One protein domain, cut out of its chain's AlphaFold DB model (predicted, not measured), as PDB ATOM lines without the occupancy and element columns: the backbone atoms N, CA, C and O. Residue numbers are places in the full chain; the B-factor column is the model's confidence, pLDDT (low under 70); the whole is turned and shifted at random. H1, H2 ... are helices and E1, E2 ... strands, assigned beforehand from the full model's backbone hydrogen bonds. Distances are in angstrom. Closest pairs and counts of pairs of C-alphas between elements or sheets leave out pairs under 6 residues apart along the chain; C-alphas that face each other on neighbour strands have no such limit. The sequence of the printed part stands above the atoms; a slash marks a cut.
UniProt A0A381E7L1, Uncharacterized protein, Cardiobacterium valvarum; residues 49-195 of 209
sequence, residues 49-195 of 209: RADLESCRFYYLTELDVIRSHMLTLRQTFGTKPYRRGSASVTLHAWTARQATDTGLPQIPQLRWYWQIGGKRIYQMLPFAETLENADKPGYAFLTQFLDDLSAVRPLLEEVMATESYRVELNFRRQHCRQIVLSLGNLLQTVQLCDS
ATOM      1  N   ARG A  49     147.571 138.644 185.973       82.06
ATOM      2  CA  ARG A  49     148.688 138.230 186.828       82.06
ATOM      3  C   ARG A  49     149.905 139.161 186.693       82.06
ATOM      4  O   ARG A  49     150.460 139.567 187.704       82.06
ATOM      5  N   ALA A  50     150.245 139.564 185.467       83.69
ATOM      6  CA  ALA A  50     151.346 140.488 185.191       83.69
ATOM      7  C   ALA A  50     151.172 141.874 185.847       83.69
ATOM      8  O   ALA A  50     152.150 142.465 186.305       83.69
ATOM      9  N   ASP A  51     149.940 142.388 185.932       85.25
ATOM     10  CA  ASP A  51     149.655 143.682 186.561       85.25
ATOM     11  C   ASP A  51     149.848 143.571 188.091       85.25
ATOM     12  O   ASP A  51     150.488 144.420 188.711       85.25
ATOM     13  N   LEU A  52     149.399 142.461 188.694       86.69
ATOM     14  CA  LEU A  52     149.615 142.157 190.116       86.69
ATOM     15  C   LEU A  52     151.099 141.956 190.460       86.69
ATOM     16  O   LEU A  52     151.567 142.445 191.490       86.69
ATOM     17  N   GLU A  53     151.848 141.257 189.603       89.31
ATOM     18  CA  GLU A  53     153.299 141.074 189.740       89.31
ATOM     19  C   GLU A  53     154.036 142.417 189.651       89.31
ATOM     20  O   GLU A  53     154.901 142.695 190.484       89.31
ATOM     21  N   SER A  54     153.636 143.282 188.714       89.88
ATOM     22  CA  SER A  54     154.202 144.628 188.548       89.88
ATOM     23  C   SER A  54     153.935 145.514 189.766       89.88
ATOM     24  O   SER A  54     154.857 146.140 190.291       89.88
ATOM     25  N   CYS A  55     152.702 145.518 190.289       90.44
ATOM     26  CA  CYS A  55     152.376 146.219 191.533       90.44
ATOM     27  C   CYS A  55     153.195 145.683 192.711       90.44
ATOM     28  O   CYS A  55     153.717 146.457 193.513       90.44
ATOM     29  N   ARG A  56     153.348 144.358 192.819       90.81
ATOM     30  CA  ARG A  56     154.128 143.747 193.900       90.81
ATOM     31  C   ARG A  56     155.600 144.143 193.818       90.81
ATOM     32  O   ARG A  56     156.197 144.438 194.851       90.81
ATOM     33  N   PHE A  57     156.168 144.168 192.614       91.94
ATOM     34  CA  PHE A  57     157.536 144.619 192.379       91.94
ATOM     35  C   PHE A  57     157.725 146.083 192.788       91.94
ATOM     36  O   PHE A  57     158.638 146.376 193.555       91.94
ATOM     37  N   TYR A  58     156.813 146.972 192.384       93.06
ATOM     38  CA  TYR A  58     156.845 148.383 192.776       93.06
ATOM     39  C   TYR A  58     156.931 148.562 194.300       93.06
ATOM     40  O   TYR A  58     157.828 149.242 194.794       93.06
ATOM     41  N   TYR A  59     156.059 147.900 195.069       92.50
ATOM     42  CA  TYR A  59     156.074 148.039 196.529       92.50
ATOM     43  C   TYR A  59     157.293 147.387 197.197       92.50
ATOM     44  O   TYR A  59     157.700 147.821 198.275       92.50
ATOM     45  N   LEU A  60     157.905 146.373 196.578       91.94
ATOM     46  CA  LEU A  60     159.195 145.842 197.025       91.94
ATOM     47  C   LEU A  60     160.323 146.863 196.808       91.94
ATOM     48  O   LEU A  60     161.137 147.059 197.708       91.94
ATOM     49  N   THR A  61     160.335 147.561 195.671       92.81
ATOM     50  CA  THR A  61     161.286 148.652 195.417       92.81
ATOM     51  C   THR A  61     161.065 149.825 196.373       92.81
ATOM     52  O   THR A  61     162.027 150.331 196.950       92.81
ATOM     53  N   GLU A  62     159.815 150.215 196.633       93.38
ATOM     54  CA  GLU A  62     159.494 151.253 197.624       93.38
ATOM     55  C   GLU A  62     160.000 150.888 199.023       93.38
ATOM     56  O   GLU A  62     160.523 151.732 199.751       93.38
ATOM     57  N   LEU A  63     159.901 149.615 199.409       92.31
ATOM     58  CA  LEU A  63     160.449 149.122 200.669       92.31
ATOM     59  C   LEU A  63     161.975 149.303 200.756       92.31
ATOM     60  O   LEU A  63     162.486 149.679 201.817       92.31
ATOM     61  N   ASP A  64     162.701 149.108 199.656       91.75
ATOM     62  CA  ASP A  64     164.141 149.366 199.598       91.75
ATOM     63  C   ASP A  64     164.476 150.861 199.707       91.75
ATOM     64  O   ASP A  64     165.416 151.217 200.424       91.75
ATOM     65  N   VAL A  65     163.686 151.732 199.070       94.38
ATOM     66  CA  VAL A  65     163.811 153.198 199.186       94.38
ATOM     67  C   VAL A  65     163.569 153.650 200.626       94.38
ATOM     68  O   VAL A  65     164.385 154.372 201.203       94.38
ATOM     69  N   ILE A  66     162.492 153.166 201.253       94.19
ATOM     70  CA  ILE A  66     162.150 153.476 202.647       94.19
ATOM     71  C   ILE A  66     163.277 153.050 203.590       94.19
ATOM     72  O   ILE A  66     163.648 153.807 204.488       94.19
ATOM     73  N   ARG A  67     163.865 151.866 203.384       93.12
ATOM     74  CA  ARG A  67     165.024 151.409 204.164       93.12
ATOM     75  C   ARG A  67     166.192 152.389 204.051       93.12
ATOM     76  O   ARG A  67     166.770 152.735 205.080       93.12
ATOM     77  N   SER A  68     166.529 152.840 202.844       94.19
ATOM     78  CA  SER A  68     167.593 153.829 202.638       94.19
ATOM     79  C   SER A  68     167.289 155.131 203.378       94.19
ATOM     80  O   SER A  68     168.126 155.605 204.140       94.19
ATOM     81  N   HIS A  69     166.061 155.645 203.268       95.94
ATOM     82  CA  HIS A  69     165.641 156.860 203.974       95.94
ATOM     83  C   HIS A  69     165.702 156.708 205.500       95.94
ATOM     84  O   HIS A  69     166.141 157.624 206.191       95.94
ATOM     85  N   MET A  70     165.320 155.547 206.041       95.50
ATOM     86  CA  MET A  70     165.431 155.268 207.475       95.50
ATOM     87  C   MET A  70     166.887 155.251 207.955       95.50
ATOM     88  O   MET A  70     167.186 155.753 209.041       95.50
ATOM     89  N   LEU A  71     167.795 154.669 207.166       94.31
ATOM     90  CA  LEU A  71     169.225 154.664 207.478       94.31
ATOM     91  C   LEU A  71     169.797 156.080 207.439       94.31
ATOM     92  O   LEU A  71     170.479 156.470 208.386       94.31
ATOM     93  N   THR A  72     169.466 156.854 206.403       96.38
ATOM     94  CA  THR A  72     169.874 158.255 206.278       96.38
ATOM     95  C   THR A  72     169.356 159.078 207.448       96.38
ATOM     96  O   THR A  72     170.160 159.693 208.135       96.38
ATOM     97  N   LEU A  73     168.056 159.025 207.762       96.88
ATOM     98  CA  LEU A  73     167.476 159.783 208.875       96.88
ATOM     99  C   LEU A  73     168.192 159.487 210.200       96.88
ATOM    100  O   LEU A  73     168.547 160.400 210.945       96.88
ATOM    101  N   ARG A  74     168.463 158.206 210.471       95.62
ATOM    102  CA  ARG A  74     169.207 157.786 211.663       95.62
ATOM    103  C   ARG A  74     170.640 158.327 211.678       95.62
ATOM    104  O   ARG A  74     171.102 158.752 212.732       95.62
ATOM    105  N   GLN A  75     171.349 158.268 210.551       95.44
ATOM    106  CA  GLN A  75     172.729 158.748 210.440       95.44
ATOM    107  C   GLN A  75     172.811 160.273 210.560       95.44
ATOM    108  O   GLN A  75     173.671 160.771 211.279       95.44
ATOM    109  N   THR A  76     171.900 160.993 209.905       96.19
ATOM    110  CA  THR A  76     171.840 162.458 209.909       96.19
ATOM    111  C   THR A  76     171.509 163.002 211.293       96.19
ATOM    112  O   THR A  76     172.180 163.921 211.754       96.19
ATOM    113  N   PHE A  77     170.526 162.418 211.987       96.62
ATOM    114  CA  PHE A  77     170.216 162.826 213.358       96.62
ATOM    115  C   PHE A  77     171.348 162.447 214.327       96.62
ATOM    116  O   PHE A  77     171.742 163.235 215.185       96.62
ATOM    117  N   GLY A  78     171.904 161.241 214.188       94.25
ATOM    118  CA  GLY A  78     173.025 160.781 215.001       94.25
ATOM    119  C   GLY A  78     172.703 160.707 216.499       94.25
ATOM    120  O   GLY A  78     171.614 160.291 216.903       94.25
ATOM    121  N   THR A  79     173.686 161.079 217.323       95.12
ATOM    122  CA  THR A  79     173.564 161.160 218.785       95.12
ATOM    123  C   THR A  79     173.666 162.600 219.233       95.12
ATOM    124  O   THR A  79     174.701 163.233 219.035       95.12
ATOM    125  N   LYS A  80     172.613 163.097 219.884       93.56
ATOM    126  CA  LYS A  80     172.552 164.474 220.371       93.56
ATOM    127  C   LYS A  80     172.543 164.492 221.902       93.56
ATOM    128  O   LYS A  80     171.656 163.883 222.507       93.56
ATOM    129  N   PRO A  81     173.522 165.139 222.555       91.75
ATOM    130  CA  PRO A  81     173.434 165.426 223.980       91.75
ATOM    131  C   PRO A  81     172.426 166.559 224.215       91.75
ATOM    132  O   PRO A  81     172.375 167.506 223.436       91.75
ATOM    133  N   TYR A  82     171.642 166.479 225.290       90.06
ATOM    134  CA  TYR A  82     170.646 167.518 225.616       90.06
ATOM    135  C   TYR A  82     170.612 167.944 227.085       90.06
ATOM    136  O   TYR A  82     170.019 168.958 227.435       90.06
ATOM    137  N   ARG A  83     171.312 167.215 227.953       83.50
ATOM    138  CA  ARG A  83     171.756 167.706 229.262       83.50
ATOM    139  C   ARG A  83     173.277 167.671 229.285       83.50
ATOM    140  O   ARG A  83     173.875 166.979 228.464       83.50
ATOM    141  N   ARG A  84     173.906 168.403 230.213       78.19
ATOM    142  CA  ARG A  84     175.374 168.503 230.370       78.19
ATOM    143  C   ARG A  84     176.036 167.121 230.544       78.19
ATOM    144  O   ARG A  84     176.267 166.681 231.663       78.19
ATOM    145  N   GLY A  85     176.283 166.413 229.442       71.25
ATOM    146  CA  GLY A  85     176.895 165.080 229.378       71.25
ATOM    147  C   GLY A  85     176.087 163.921 229.983       71.25
ATOM    148  O   GLY A  85     176.419 162.767 229.739       71.25
ATOM    149  N   SER A  86     175.027 164.187 230.751       83.62
ATOM    150  CA  SER A  86     174.286 163.163 231.502       83.62
ATOM    151  C   SER A  86     173.154 162.493 230.721       83.62
ATOM    152  O   SER A  86     172.630 161.467 231.175       83.62
ATOM    153  N   ALA A  87     172.773 163.062 229.571       91.25
ATOM    154  CA  ALA A  87     171.680 162.562 228.755       91.25
ATOM    155  C   ALA A  87     171.917 162.721 227.249       91.25
ATOM    156  O   ALA A  87     172.449 163.740 226.799       91.25
ATOM    157  N   SER A  88     171.469 161.732 226.475       93.69
ATOM    158  CA  SER A  88     171.514 161.747 225.013       93.69
ATOM    159  C   SER A  88     170.261 161.149 224.377       93.69
ATOM    160  O   SER A  88     169.564 160.324 224.977       93.69
ATOM    161  N   VAL A  89     169.973 161.598 223.156       94.69
ATOM    162  CA  VAL A  89     168.876 161.122 222.309       94.69
ATOM    163  C   VAL A  89     169.419 160.662 220.958       94.69
ATOM    164  O   VAL A  89     170.296 161.310 220.381       94.69
ATOM    165  N   THR A  90     168.921 159.528 220.464       96.62
ATOM    166  CA  THR A  90     169.229 158.978 219.136       96.62
ATOM    167  C   THR A  90     168.016 158.276 218.530       96.62
ATOM    168  O   THR A  90     167.057 157.924 219.223       96.62
ATOM    169  N   LEU A  91     168.098 157.987 217.230       97.00
ATOM    170  CA  LEU A  91     167.239 157.004 216.582       97.00
ATOM    171  C   LEU A  91     167.874 155.609 216.614       97.00
ATOM    172  O   LEU A  91     169.032 155.400 216.234       97.00
ATOM    173  N   HIS A  92     167.077 154.621 217.006       95.19
ATOM    174  CA  HIS A  92     167.459 153.217 217.034       95.19
ATOM    175  C   HIS A  92     166.673 152.419 215.987       95.19
ATOM    176  O   HIS A  92     165.447 152.486 215.925       95.19
ATOM    177  N   ALA A  93     167.378 151.598 215.208       92.50
ATOM    178  CA  ALA A  93     166.778 150.657 214.267       92.50
ATOM    179  C   ALA A  93     166.355 149.378 215.005       92.50
ATOM    180  O   ALA A  93     167.193 148.630 215.501       92.50
ATOM    181  N   TRP A  94     165.052 149.140 215.126       89.81
ATOM    182  CA  TRP A  94     164.491 147.964 215.781       89.81
ATOM    183  C   TRP A  94     163.945 146.970 214.758       89.81
ATOM    184  O   TRP A  94     163.116 147.311 213.918       89.81
ATOM    185  N   THR A  95     164.386 145.722 214.857       83.56
ATOM    186  CA  THR A  95     163.844 144.589 214.106       83.56
ATOM    187  C   THR A  95     163.265 143.575 215.085       83.56
ATOM    188  O   THR A  95     163.899 143.205 216.076       83.56
ATOM    189  N   ALA A  96     162.041 143.116 214.822       70.88
ATOM    190  CA  ALA A  96     161.471 142.002 215.565       70.88
ATOM    191  C   ALA A  96     162.257 140.724 215.231       70.88
ATOM    192  O   ALA A  96     162.392 140.372 214.060       70.88
ATOM    193  N   ARG A  97     162.751 140.013 216.252       61.59
ATOM    194  CA  ARG A  97     163.576 138.799 216.081       61.59
ATOM    195  C   ARG A  97     162.855 137.631 215.388       61.59
ATOM    196  O   ARG A  97     163.529 136.729 214.916       61.59
ATOM    197  N   GLN A  98     161.521 137.631 215.335       51.44
ATOM    198  CA  GLN A  98     160.705 136.467 214.946       51.44
ATOM    199  C   GLN A  98     160.034 136.573 213.564       51.44
ATOM    200  O   GLN A  98     159.256 135.703 213.191       51.44
ATOM    201  N   ALA A  99     160.305 137.615 212.773       53.53
ATOM    202  CA  ALA A  99     159.704 137.757 211.445       53.53
ATOM    203  C   ALA A  99     160.490 136.960 210.384       53.53
ATOM    204  O   ALA A  99     161.094 137.552 209.488       53.53
ATOM    205  N   THR A 100     160.541 135.634 210.509       52.12
ATOM    206  CA  THR A 100     161.297 134.758 209.592       52.12
ATOM    207  C   THR A 100     160.447 134.039 208.548       52.12
ATOM    208  O   THR A 100     161.025 133.509 207.611       52.12
ATOM    209  N   ASP A 101     159.113 134.103 208.611       56.50
ATOM    210  CA  ASP A 101     158.267 133.225 207.775       56.50
ATOM    211  C   ASP A 101     157.434 133.940 206.693       56.50
ATOM    212  O   ASP A 101     156.527 133.377 206.097       56.50
ATOM    213  N   THR A 102     157.721 135.218 206.420       63.28
ATOM    214  CA  THR A 102     156.981 135.991 205.394       63.28
ATOM    215  C   THR A 102     157.705 136.096 204.052       63.28
ATOM    216  O   THR A 102     157.159 136.662 203.109       63.28
ATOM    217  N   GLY A 103     158.957 135.627 203.965       65.88
ATOM    218  CA  GLY A 103     159.802 135.784 202.772       65.88
ATOM    219  C   GLY A 103     160.105 137.241 202.383       65.88
ATOM    220  O   GLY A 103     160.635 137.489 201.303       65.88
ATOM    221  N   LEU A 104     159.761 138.219 203.233       72.56
ATOM    222  CA  LEU A 104     159.986 139.641 202.981       72.56
ATOM    223  C   LEU A 104     161.308 140.127 203.576       72.56
ATOM    224  O   LEU A 104     161.673 139.695 204.674       72.56
ATOM    225  N   PRO A 105     161.971 141.113 202.939       70.56
ATOM    226  CA  PRO A 105     163.144 141.747 203.518       70.56
ATOM    227  C   PRO A 105     162.823 142.312 204.909       70.56
ATOM    228  O   PRO A 105     161.796 142.971 205.136       70.56
ATOM    229  N   GLN A 106     163.705 142.033 205.871       79.44
ATOM    230  CA  GLN A 106     163.600 142.588 207.216       79.44
ATOM    231  C   GLN A 106     164.051 144.046 207.202       79.44
ATOM    232  O   GLN A 106     165.235 144.360 207.292       79.44
ATOM    233  N   ILE A 107     163.079 144.946 207.097       82.88
ATOM    234  CA  ILE A 107     163.321 146.386 207.184       82.88
ATOM    235  C   ILE A 107     163.071 146.829 208.628       82.88
ATOM    236  O   ILE A 107     161.965 146.573 209.139       82.88
ATOM    237  N   PRO A 108     164.064 147.456 209.295       86.50
ATOM    238  CA  PRO A 108     163.913 147.938 210.662       86.50
ATOM    239  C   PRO A 108     162.794 148.973 210.762       86.50
ATOM    240  O   PRO A 108     162.487 149.670 209.804       86.50
ATOM    241  N   GLN A 109     162.185 149.074 211.935       91.50
ATOM    242  CA  GLN A 109     161.390 150.233 212.327       91.50
ATOM    243  C   GLN A 109     162.273 151.174 213.140       91.50
ATOM    244  O   GLN A 109     163.096 150.727 213.943       91.50
ATOM    245  N   LEU A 110     162.107 152.477 212.950       95.38
ATOM    246  CA  LEU A 110     162.828 153.469 213.735       95.38
ATOM    247  C   LEU A 110     162.071 153.781 215.024       95.38
ATOM    248  O   LEU A 110     160.880 154.089 215.012       95.38
ATOM    249  N   ARG A 111     162.780 153.761 216.144       95.50
ATOM    250  CA  ARG A 111     162.256 154.156 217.454       95.50
ATOM    251  C   ARG A 111     163.204 155.140 218.111       95.50
ATOM    252  O   ARG A 111     164.409 155.076 217.863       95.50
ATOM    253  N   TRP A 112     162.681 155.999 218.971       96.25
ATOM    254  CA  TRP A 112     163.544 156.822 219.804       96.25
ATOM    255  C   TRP A 112     164.285 155.961 220.814       96.25
ATOM    256  O   TRP A 112     163.750 154.975 221.330       96.25
ATOM    257  N   TYR A 113     165.529 156.344 221.068       95.00
ATOM    258  CA  TYR A 113     166.351 155.840 222.148       95.00
ATOM    259  C   TYR A 113     166.866 157.015 222.962       95.00
ATOM    260  O   TYR A 113     167.530 157.911 222.438       95.00
ATOM    261  N   TRP A 114     166.589 156.969 224.256       92.56
ATOM    262  CA  TRP A 114     167.088 157.941 225.210       92.56
ATOM    263  C   TRP A 114     167.941 157.250 226.252       92.56
ATOM    264  O   TRP A 114     167.575 156.198 226.787       92.56
ATOM    265  N   GLN A 115     169.067 157.876 226.564       91.56
ATOM    266  CA  GLN A 115     169.942 157.458 227.641       91.56
ATOM    267  C   GLN A 115     170.035 158.590 228.656       91.56
ATOM    268  O   GLN A 115     170.456 159.682 228.294       91.56
ATOM    269  N   ILE A 116     169.652 158.339 229.910       87.38
ATOM    270  CA  ILE A 116     169.747 159.313 231.011       87.38
ATOM    271  C   ILE A 116     170.274 158.602 232.248       87.38
ATOM    272  O   ILE A 116     169.638 157.665 232.730       87.38
ATOM    273  N   GLY A 117     171.423 159.035 232.777       82.38
ATOM    274  CA  GLY A 117     171.960 158.478 234.028       82.38
ATOM    275  C   GLY A 117     172.067 156.945 234.019       82.38
ATOM    276  O   GLY A 117     171.701 156.290 234.989       82.38
ATOM    277  N   GLY A 118     172.463 156.360 232.882       80.25
ATOM    278  CA  GLY A 118     172.566 154.907 232.683       80.25
ATOM    279  C   GLY A 118     171.250 154.182 232.366       80.25
ATOM    280  O   GLY A 118     171.288 153.062 231.857       80.25
ATOM    281  N   LYS A 119     170.087 154.811 232.581       86.56
ATOM    282  CA  LYS A 119     168.787 154.267 232.162       86.56
ATOM    283  C   LYS A 119     168.611 154.411 230.657       86.56
ATOM    284  O   LYS A 119     169.013 155.417 230.072       86.56
ATOM    285  N   ARG A 120     167.992 153.402 230.047       90.56
ATOM    286  CA  ARG A 120     167.726 153.311 228.608       90.56
ATOM    287  C   ARG A 120     166.231 153.228 228.380       90.56
ATOM    288  O   ARG A 120     165.590 152.329 228.917       90.56
ATOM    289  N   ILE A 121     165.695 154.138 227.582       90.69
ATOM    290  CA  ILE A 121     164.265 154.206 227.290       90.69
ATOM    291  C   ILE A 121     164.094 154.157 225.779       90.69
ATOM    292  O   ILE A 121     164.838 154.796 225.038       90.69
ATOM    293  N   TYR A 122     163.134 153.353 225.335       92.56
ATOM    294  CA  TYR A 122     162.821 153.170 223.927       92.56
ATOM    295  C   TYR A 122     161.366 153.544 223.685       92.56
ATOM    296  O   TYR A 122     160.494 153.005 224.361       92.56
ATOM    297  N   GLN A 123     161.106 154.388 222.688       91.75
ATOM    298  CA  GLN A 123     159.746 154.784 222.320       91.75
ATOM    299  C   GLN A 123     159.475 154.477 220.860       91.75
ATOM    300  O   GLN A 123     160.112 155.031 219.961       91.75
ATOM    301  N   MET A 124     158.520 153.576 220.635       91.38
ATOM    302  CA  MET A 124     158.046 153.251 219.293       91.38
ATOM    303  C   MET A 124     156.877 154.141 218.874       91.38
ATOM    304  O   MET A 124     156.852 154.592 217.727       91.38
ATOM    305  N   LEU A 125     155.929 154.386 219.786       91.56
ATOM    306  CA  LEU A 125     154.715 155.134 219.468       91.56
ATOM    307  C   LEU A 125     155.059 156.578 219.078       91.56
ATOM    308  O   LEU A 125     156.038 157.129 219.595       91.56
ATOM    309  N   PRO A 126     154.287 157.187 218.168       95.25
ATOM    310  CA  PRO A 126     154.357 158.613 217.902       95.25
ATOM    311  C   PRO A 126     154.254 159.445 219.185       95.25
ATOM    312  O   PRO A 126     153.546 159.069 220.125       95.25
ATOM    313  N   PHE A 127     154.914 160.600 219.220       95.81
ATOM    314  CA  PHE A 127     154.789 161.526 220.349       95.81
ATOM    315  C   PHE A 127     153.351 161.975 220.564       95.81
ATOM    316  O   PHE A 127     152.882 161.916 221.694       95.81
ATOM    317  N   ALA A 128     152.635 162.332 219.493       94.38
ATOM    318  CA  ALA A 128     151.223 162.699 219.571       94.38
ATOM    319  C   ALA A 128     150.407 161.603 220.269       94.38
ATOM    320  O   ALA A 128     149.756 161.871 221.270       94.38
ATOM    321  N   GLU A 129     150.559 160.350 219.825       94.44
ATOM    322  CA  GLU A 129     149.864 159.215 220.427       94.44
ATOM    323  C   GLU A 129     150.260 159.027 221.894       94.44
ATOM    324  O   GLU A 129     149.405 158.773 222.731       94.44
ATOM    325  N   THR A 130     151.540 159.169 222.234       93.38
ATOM    326  CA  THR A 130     152.026 159.014 223.613       93.38
ATOM    327  C   THR A 130     151.467 160.100 224.537       93.38
ATOM    328  O   THR A 130     151.197 159.818 225.698       93.38
ATOM    329  N   LEU A 131     151.275 161.317 224.021       95.31
ATOM    330  CA  LEU A 131     150.803 162.493 224.757       95.31
ATOM    331  C   LEU A 131     149.272 162.613 224.834       95.31
ATOM    332  O   LEU A 131     148.776 163.483 225.540       95.31
ATOM    333  N   GLU A 132     148.515 161.750 224.149       93.81
ATOM    334  CA  GLU A 132     147.043 161.771 224.173       93.81
ATOM    335  C   GLU A 132     146.442 161.492 225.558       93.81
ATOM    336  O   GLU A 132     145.377 162.014 225.878       93.81
ATOM    337  N   ASN A 133     147.083 160.642 226.367       89.88
ATOM    338  CA  ASN A 133     146.601 160.281 227.700       89.88
ATOM    339  C   ASN A 133     147.786 160.057 228.652       89.88
ATOM    340  O   ASN A 133     148.735 159.350 228.312       89.88
ATOM    341  N   ALA A 134     147.681 160.611 229.861       91.94
ATOM    342  CA  ALA A 134     148.638 160.447 230.948       91.94
ATOM    343  C   ALA A 134     148.901 158.982 231.345       91.94
ATOM    344  O   ALA A 134     149.998 158.666 231.806       91.94
ATOM    345  N   ASP A 135     147.938 158.086 231.114       89.94
ATOM    346  CA  ASP A 135     148.063 156.656 231.418       89.94
ATOM    347  C   ASP A 135     148.933 155.890 230.407       89.94
ATOM    348  O   ASP A 135     149.288 154.728 230.634       89.94
ATOM    349  N   LYS A 136     149.281 156.498 229.262       87.00
ATOM    350  CA  LYS A 136     150.057 155.798 228.237       87.00
ATOM    351  C   LYS A 136     151.504 155.568 228.694       87.00
ATOM    352  O   LYS A 136     152.151 156.474 229.233       87.00
ATOM    353  N   PRO A 137     152.072 154.376 228.420       85.00
ATOM    354  CA  PRO A 137     153.470 154.103 228.712       85.00
ATOM    355  C   PRO A 137     154.384 155.140 228.056       85.00
ATOM    356  O   PRO A 137     154.332 155.362 226.848       85.00
ATOM    357  N   GLY A 138     155.235 155.762 228.868       86.06
ATOM    358  CA  GLY A 138     156.173 156.778 228.405       86.06
ATOM    359  C   GLY A 138     155.654 158.216 228.452       86.06
ATOM    360  O   GLY A 138     156.476 159.102 228.252       86.06
ATOM    361  N   TYR A 139     154.378 158.474 228.789       92.12
ATOM    362  CA  TYR A 139     153.832 159.838 228.898       92.12
ATOM    363  C   TYR A 139     154.667 160.722 229.828       92.12
ATOM    364  O   TYR A 139     155.271 161.692 229.383       92.12
ATOM    365  N   ALA A 140     154.780 160.345 231.109       90.94
ATOM    366  CA  ALA A 140     155.480 161.155 232.109       90.94
ATOM    367  C   ALA A 140     156.938 161.437 231.713       90.94
ATOM    368  O   ALA A 140     157.457 162.530 231.929       90.94
ATOM    369  N   PHE A 141     157.586 160.451 231.090       90.00
ATOM    370  CA  PHE A 141     158.943 160.596 230.589       90.00
ATOM    371  C   PHE A 141     159.021 161.566 229.403       90.00
ATOM    372  O   PHE A 141     159.863 162.460 229.406       90.00
ATOM    373  N   LEU A 142     158.164 161.389 228.394       92.75
ATOM    374  CA  LEU A 142     158.163 162.205 227.186       92.75
ATOM    375  C   LEU A 142     157.837 163.666 227.507       92.75
ATOM    376  O   LEU A 142     158.504 164.556 226.989       92.75
ATOM    377  N   THR A 143     156.878 163.915 228.398       94.12
ATOM    378  CA  THR A 143     156.527 165.268 228.842       94.12
ATOM    379  C   THR A 143     157.715 165.950 229.516       94.12
ATOM    380  O   THR A 143     158.086 167.050 229.116       94.12
ATOM    381  N   GLN A 144     158.377 165.276 230.465       90.75
ATOM    382  CA  GLN A 144     159.578 165.815 231.115       90.75
ATOM    383  C   GLN A 144     160.718 166.054 230.114       90.75
ATOM    384  O   GLN A 144     161.443 167.038 230.217       90.75
ATOM    385  N   PHE A 145     160.888 165.156 229.144       90.50
ATOM    386  CA  PHE A 145     161.913 165.276 228.113       90.50
ATOM    387  C   PHE A 145     161.677 166.475 227.190       90.50
ATOM    388  O   PHE A 145     162.618 167.203 226.886       90.50
ATOM    389  N   LEU A 146     160.440 166.684 226.734       93.12
ATOM    390  CA  LEU A 146     160.100 167.829 225.892       93.12
ATOM    391  C   LEU A 146     160.237 169.146 226.663       93.12
ATOM    392  O   LEU A 146     160.726 170.124 226.098       93.12
ATOM    393  N   ASP A 147     159.885 169.147 227.949       92.31
ATOM    394  CA  ASP A 147     160.118 170.280 228.846       92.31
ATOM    395  C   ASP A 147     161.621 170.579 228.989       92.31
ATOM    396  O   ASP A 147     162.055 171.704 228.751       92.31
ATOM    397  N   ASP A 148     162.452 169.559 229.227       89.94
ATOM    398  CA  ASP A 148     163.913 169.707 229.278       89.94
ATOM    399  C   ASP A 148     164.498 170.239 227.957       89.94
ATOM    400  O   ASP A 148     165.383 171.099 227.955       89.94
ATOM    401  N   LEU A 149     164.019 169.723 226.820       90.56
ATOM    402  CA  LEU A 149     164.460 170.151 225.493       90.56
ATOM    403  C   LEU A 149     164.022 171.570 225.143       90.56
ATOM    404  O   LEU A 149     164.675 172.203 224.313       90.56
ATOM    405  N   SER A 150     162.960 172.088 225.760       89.88
ATOM    406  CA  SER A 150     162.489 173.453 225.511       89.88
ATOM    407  C   SER A 150     163.560 174.505 225.832       89.88
ATOM    408  O   SER A 150     163.651 175.526 225.146       89.88
ATOM    409  N   ALA A 151     164.457 174.207 226.780       88.75
ATOM    410  CA  ALA A 151     165.618 175.035 227.103       88.75
ATOM    411  C   ALA A 151     166.687 175.058 225.987       88.75
ATOM    412  O   ALA A 151     167.554 175.931 225.975       88.75
ATOM    413  N   VAL A 152     166.631 174.118 225.037       88.44
ATOM    414  CA  VAL A 152     167.540 173.984 223.888       88.44
ATOM    415  C   VAL A 152     166.718 173.951 222.595       88.44
ATOM    416  O   VAL A 152     166.679 172.957 221.869       88.44
ATOM    417  N   ARG A 153     166.053 175.073 222.297       88.56
ATOM    418  CA  ARG A 153     165.091 175.200 221.187       88.56
ATOM    419  C   ARG A 153     165.543 174.606 219.837       88.56
ATOM    420  O   ARG A 153     164.740 173.886 219.249       88.56
ATOM    421  N   PRO A 154     166.787 174.811 219.352       94.31
ATOM    422  CA  PRO A 154     167.208 174.231 218.072       94.31
ATOM    423  C   PRO A 154     167.151 172.698 218.053       94.31
ATOM    424  O   PRO A 154     166.779 172.097 217.050       94.31
ATOM    425  N   LEU A 155     167.484 172.057 219.177       93.56
ATOM    426  CA  LEU A 155     167.427 170.603 219.290       93.56
ATOM    427  C   LEU A 155     165.982 170.107 219.390       93.56
ATOM    428  O   LEU A 155     165.664 169.064 218.826       93.56
ATOM    429  N   LEU A 156     165.102 170.848 220.069       95.00
ATOM    430  CA  LEU A 156     163.674 170.531 220.099       95.00
ATOM    431  C   LEU A 156     163.077 170.538 218.684       95.00
ATOM    432  O   LEU A 156     162.401 169.587 218.303       95.00
ATOM    433  N   GLU A 157     163.360 171.571 217.891       95.69
ATOM    434  CA  GLU A 157     162.886 171.681 216.506       95.69
ATOM    435  C   GLU A 157     163.411 170.526 215.636       95.69
ATOM    436  O   GLU A 157     162.634 169.883 214.925       95.69
ATOM    437  N   GLU A 158     164.699 170.185 215.761       96.44
ATOM    438  CA  GLU A 158     165.302 169.041 215.066       96.44
ATOM    439  C   GLU A 158     164.643 167.710 215.471       96.44
ATOM    440  O   GLU A 158     164.350 166.874 214.612       96.44
ATOM    441  N   VAL A 159     164.359 167.515 216.763       96.50
ATOM    442  CA  VAL A 159     163.675 166.322 217.287       96.50
ATOM    443  C   VAL A 159     162.248 166.223 216.748       96.50
ATOM    444  O   VAL A 159     161.854 165.144 216.312       96.50
ATOM    445  N   MET A 160     161.487 167.318 216.714       97.19
ATOM    446  CA  MET A 160     160.103 167.312 216.216       97.19
ATOM    447  C   MET A 160     160.022 167.085 214.699       97.19
ATOM    448  O   MET A 160     159.161 166.335 214.227       97.19
ATOM    449  N   ALA A 161     160.942 167.673 213.928       97.38
ATOM    450  CA  ALA A 161     161.053 167.415 212.492       97.38
ATOM    451  C   ALA A 161     161.438 165.951 212.219       97.38
ATOM    452  O   ALA A 161     160.826 165.274 211.388       97.38
ATOM    453  N   THR A 162     162.407 165.438 212.981       97.94
ATOM    454  CA  THR A 162     162.843 164.041 212.900       97.94
ATOM    455  C   THR A 162     161.725 163.083 213.298       97.94
ATOM    456  O   THR A 162     161.549 162.057 212.645       97.94
ATOM    457  N   GLU A 163     160.939 163.411 214.326       97.94
ATOM    458  CA  GLU A 163     159.801 162.601 214.761       97.94
ATOM    459  C   GLU A 163     158.746 162.495 213.665       97.94
ATOM    460  O   GLU A 163     158.299 161.394 213.346       97.94
ATOM    461  N   SER A 164     158.397 163.623 213.047       97.44
ATOM    462  CA  SER A 164     157.419 163.654 211.958       97.44
ATOM    463  C   SER A 164     157.840 162.716 210.821       97.44
ATOM    464  O   SER A 164     157.060 161.866 210.387       97.44
ATOM    465  N   TYR A 165     159.111 162.784 210.408       97.38
ATOM    466  CA  TYR A 165     159.615 161.929 209.335       97.38
ATOM    467  C   TYR A 165     159.770 160.460 209.762       97.38
ATOM    468  O   TYR A 165     159.477 159.543 208.992       97.38
ATOM    469  N   ARG A 166     160.164 160.199 211.015       97.50
ATOM    470  CA  ARG A 166     160.230 158.844 211.585       97.50
ATOM    471  C   ARG A 166     158.862 158.161 211.543       97.50
ATOM    472  O   ARG A 166     158.780 156.994 211.148       97.50
ATOM    473  N   VAL A 167     157.808 158.867 211.956       96.75
ATOM    474  CA  VAL A 167     156.427 158.363 211.958       96.75
ATOM    475  C   VAL A 167     155.974 158.051 210.534       96.75
ATOM    476  O   VAL A 167     155.492 156.943 210.288       96.75
ATOM    477  N   GLU A 168     156.206 158.963 209.586       96.69
ATOM    478  CA  GLU A 168     155.877 158.749 208.172       96.69
ATOM    479  C   GLU A 168     156.584 157.510 207.602       96.69
ATOM    480  O   GLU A 168     155.939 156.634 207.020       96.69
ATOM    481  N   LEU A 169     157.899 157.381 207.809       95.81
ATOM    482  CA  LEU A 169     158.675 156.242 207.315       95.81
ATOM    483  C   LEU A 169     158.190 154.921 207.922       95.81
ATOM    484  O   LEU A 169     158.032 153.932 207.201       95.81
ATOM    485  N   ASN A 170     157.923 154.885 209.229       95.44
ATOM    486  CA  ASN A 170     157.392 153.694 209.893       95.44
ATOM    487  C   ASN A 170     156.007 153.305 209.361       95.44
ATOM    488  O   ASN A 170     155.759 152.115 209.136       95.44
ATOM    489  N   PHE A 171     155.134 154.289 209.130       94.12
ATOM    490  CA  PHE A 171     153.818 154.074 208.539       94.12
ATOM    491  C   PHE A 171     153.934 153.530 207.113       94.12
ATOM    492  O   PHE A 171     153.422 152.446 206.831       94.12
ATOM    493  N   ARG A 172     154.679 154.214 206.232       94.12
ATOM    494  CA  ARG A 172     154.902 153.791 204.839       94.12
ATOM    495  C   ARG A 172     155.489 152.389 204.765       94.12
ATOM    496  O   ARG A 172     155.017 151.568 203.982       94.12
ATOM    497  N   ARG A 173     156.465 152.078 205.624       92.62
ATOM    498  CA  ARG A 173     157.039 150.732 205.748       92.62
ATOM    499  C   ARG A 173     155.963 149.705 206.084       92.62
ATOM    500  O   ARG A 173     155.897 148.664 205.436       92.62
ATOM    501  N   GLN A 174     155.152 149.951 207.113       91.19
ATOM    502  CA  GLN A 174     154.103 149.011 207.505       91.19
ATOM    503  C   GLN A 174     153.060 148.843 206.396       91.19
ATOM    504  O   GLN A 174     152.697 147.713 206.079       91.19
ATOM    505  N   HIS A 175     152.643 149.941 205.771       90.94
ATOM    506  CA  HIS A 175     151.684 149.950 204.674       90.94
ATOM    507  C   HIS A 175     152.178 149.141 203.466       90.94
ATOM    508  O   HIS A 175     151.518 148.189 203.055       90.94
ATOM    509  N   CYS A 176     153.386 149.429 202.966       91.31
ATOM    510  CA  CYS A 176     153.971 148.700 201.838       91.31
ATOM    511  C   CYS A 176     154.134 147.211 202.161       91.31
ATOM    512  O   CYS A 176     153.832 146.360 201.329       91.31
ATOM    513  N   ARG A 177     154.550 146.866 203.389       90.31
ATOM    514  CA  ARG A 177     154.646 145.459 203.810       90.31
ATOM    515  C   ARG A 177     153.304 144.742 203.741       90.31
ATOM    516  O   ARG A 177     153.269 143.627 203.233       90.31
ATOM    517  N   GLN A 178     152.228 145.355 204.234       89.56
ATOM    518  CA  GLN A 178     150.896 144.751 204.166       89.56
ATOM    519  C   GLN A 178     150.455 144.554 202.713       89.56
ATOM    520  O   GLN A 178     150.028 143.459 202.362       89.56
ATOM    521  N   ILE A 179     150.661 145.551 201.845       89.12
ATOM    522  CA  ILE A 179     150.317 145.434 200.421       89.12
ATOM    523  C   ILE A 179     151.088 144.293 199.749       89.12
ATOM    524  O   ILE A 179     150.484 143.482 199.051       89.12
ATOM    525  N   VAL A 180     152.402 144.179 199.970       90.56
ATOM    526  CA  VAL A 180     153.203 143.103 199.361       90.56
ATOM    527  C   VAL A 180     152.733 141.719 199.826       90.56
ATOM    528  O   VAL A 180     152.697 140.792 199.013       90.56
ATOM    529  N   LEU A 181     152.351 141.569 201.101       87.94
ATOM    530  CA  LEU A 181     151.774 140.322 201.616       87.94
ATOM    531  C   LEU A 181     150.430 140.013 200.949       87.94
ATOM    532  O   LEU A 181     150.240 138.911 200.440       87.94
ATOM    533  N   SER A 182     149.524 140.992 200.889       88.38
ATOM    534  CA  SER A 182     148.215 140.836 200.249       88.38
ATOM    535  C   SER A 182     148.337 140.482 198.764       88.38
ATOM    536  O   SER A 182     147.663 139.563 198.299       88.38
ATOM    537  N   LEU A 183     149.234 141.147 198.028       87.94
ATOM    538  CA  LEU A 183     149.515 140.839 196.624       87.94
ATOM    539  C   LEU A 183     150.131 139.445 196.458       87.94
ATOM    540  O   LEU A 183     149.786 138.744 195.513       87.94
ATOM    541  N   GLY A 184     151.002 139.020 197.380       88.38
ATOM    542  CA  GLY A 184     151.543 137.660 197.401       88.38
ATOM    543  C   GLY A 184     150.447 136.596 197.517       88.38
ATOM    544  O   GLY A 184     150.412 135.665 196.714       88.38
ATOM    545  N   ASN A 185     149.510 136.776 198.450       87.06
ATOM    546  CA  ASN A 185     148.380 135.861 198.644       87.06
ATOM    547  C   ASN A 185     147.430 135.846 197.433       87.06
ATOM    548  O   ASN A 185     146.951 134.789 197.012       87.06
ATOM    549  N   LEU A 186     147.166 137.016 196.846       86.38
ATOM    550  CA  LEU A 186     146.315 137.125 195.663       86.38
ATOM    551  C   LEU A 186     146.951 136.437 194.447       86.38
ATOM    552  O   LEU A 186     146.269 135.692 193.748       86.38
ATOM    553  N   LEU A 187     148.256 136.623 194.227       87.31
ATOM    554  CA  LEU A 187     148.998 135.950 193.156       87.31
ATOM    555  C   LEU A 187     148.963 134.427 193.294       87.31
ATOM    556  O   LEU A 187     148.728 133.741 192.302       87.31
ATOM    557  N   GLN A 188     149.128 133.901 194.513       87.38
ATOM    558  CA  GLN A 188     148.989 132.463 194.770       87.38
ATOM    559  C   GLN A 188     147.584 131.962 194.414       87.38
ATOM    560  O   GLN A 188     147.440 130.917 193.785       87.38
ATOM    561  N   THR A 189     146.547 132.731 194.754       85.38
ATOM    562  CA  THR A 189     145.155 132.376 194.446       85.38
ATOM    563  C   THR A 189     144.901 132.367 192.937       85.38
ATOM    564  O   THR A 189     144.325 131.414 192.420       85.38
ATOM    565  N   VAL A 190     145.373 133.389 192.211       84.12
ATOM    566  CA  VAL A 190     145.273 133.450 190.742       84.12
ATOM    567  C   VAL A 190     145.994 132.264 190.103       84.12
ATOM    568  O   VAL A 190     145.416 131.596 189.251       84.12
ATOM    569  N   GLN A 191     147.207 131.949 190.564       84.44
ATOM    570  CA  GLN A 191     147.970 130.807 190.066       84.44
ATOM    571  C   GLN A 191     147.218 129.486 190.266       84.44
ATOM    572  O   GLN A 191     147.124 128.709 189.325       84.44
ATOM    573  N   LEU A 192     146.635 129.246 191.446       82.38
ATOM    574  CA  LEU A 192     145.824 128.050 191.708       82.38
ATOM    575  C   LEU A 192     144.590 127.974 190.798       82.38
ATOM    576  O   LEU A 192     144.272 126.906 190.275       82.38
ATOM    577  N   CYS A 193     143.896 129.096 190.588       80.31
ATOM    578  CA  CYS A 193     142.751 129.154 189.681       80.31
ATOM    579  C   CYS A 193     143.139 128.843 188.232       80.31
ATOM    580  O   CYS A 193     142.392 128.143 187.545       80.31
ATOM    581  N   ASP A 194     144.283 129.348 187.772       77.81
ATOM    582  CA  ASP A 194     144.796 129.061 186.434       77.81
ATOM    583  C   ASP A 194     145.160 127.574 186.292       77.81
ATOM    584  O   ASP A 194     144.748 126.951 185.313       77.81
ATOM    585  N   SER A 195     145.811 126.969 187.295       74.81
ATOM    586  CA  SER A 195     146.108 125.525 187.324       74.81
ATOM    587  C   SER A 195     144.842 124.671 187.195       74.81
ATOM    588  O   SER A 195     144.742 123.828 186.307       74.81
TER     589      SER A 195
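Overview. This is residues 49 to 195 of the 209 residues of an uncharacterized protein of Cardiobacterium valvarum (UniProt A0A381E7L1). Two long helices, H1 and H4, lie side by side and run opposite ways as a rod; at one end they pack on a strongly twisted four-stranded sheet, with the short helices H2 and H3 at that same end. The 147 printed residues run H1 E1 E2 E3 E4 H2 H3 H4, a mixed class, in two layers: H1, H3 and H4 on one face of the antiparallel sheet E1 - E2 - E3 - E4. The whole is loose, radius of gyration of the C-alphas 19.1 A, spanning 67 by 32 by 24 A.

Along the chain. Find C-alpha 49 at (148.688, 138.230, 186.828); from there H1 runs 42.1 A to residue 77. Next come E1, residues 79 to 83, E2, 87 to 94, E3, 109 to 116, and E4, 119 to 123, then H2, 127 to 131, and H3, 139 to 150. H4, residues 153 to 195, runs 63.0 A to C-alpha 195 at (146.108, 125.525, 187.324).

Arrangement. The strands form a meander, each the antiparallel neighbour of the one before. Look for N 80 and O 89 at 3.0 A, N 90 and O 113 at 2.9 A, and N 114 and O 121 at 2.9 A, within hydrogen-bond range. E2 bends by 53 degrees at residue 91. H4 is on the sheet at a height of 7.2 A; its closest C-alphas to E3 are Asn 170 and Gln 109, 5.8 A. H1 touches H4 at a shallow tilt of 21 degrees, closest C-alphas Arg 56 and Val 180, 5.6 A. H2 touches residues 139 to 143 of H3 alone, closest C-alphas Thr 130 and Tyr 139, 5.6 A. H3 and H4 touch only at the corner, closest C-alphas Leu 149 and Leu 156, 5.5 A. In H1, H2, H3 and H4 every O i to N i+4 pair is within hydrogen-bond range.

Size, cuts and confidence. The C-alphas of Arg 84 and Ser 195, the two farthest apart, are 67.5 A apart. The printed part has no cut. The link E2 to E3 is long, and within it residues 97 to 103 have pLDDT under 70.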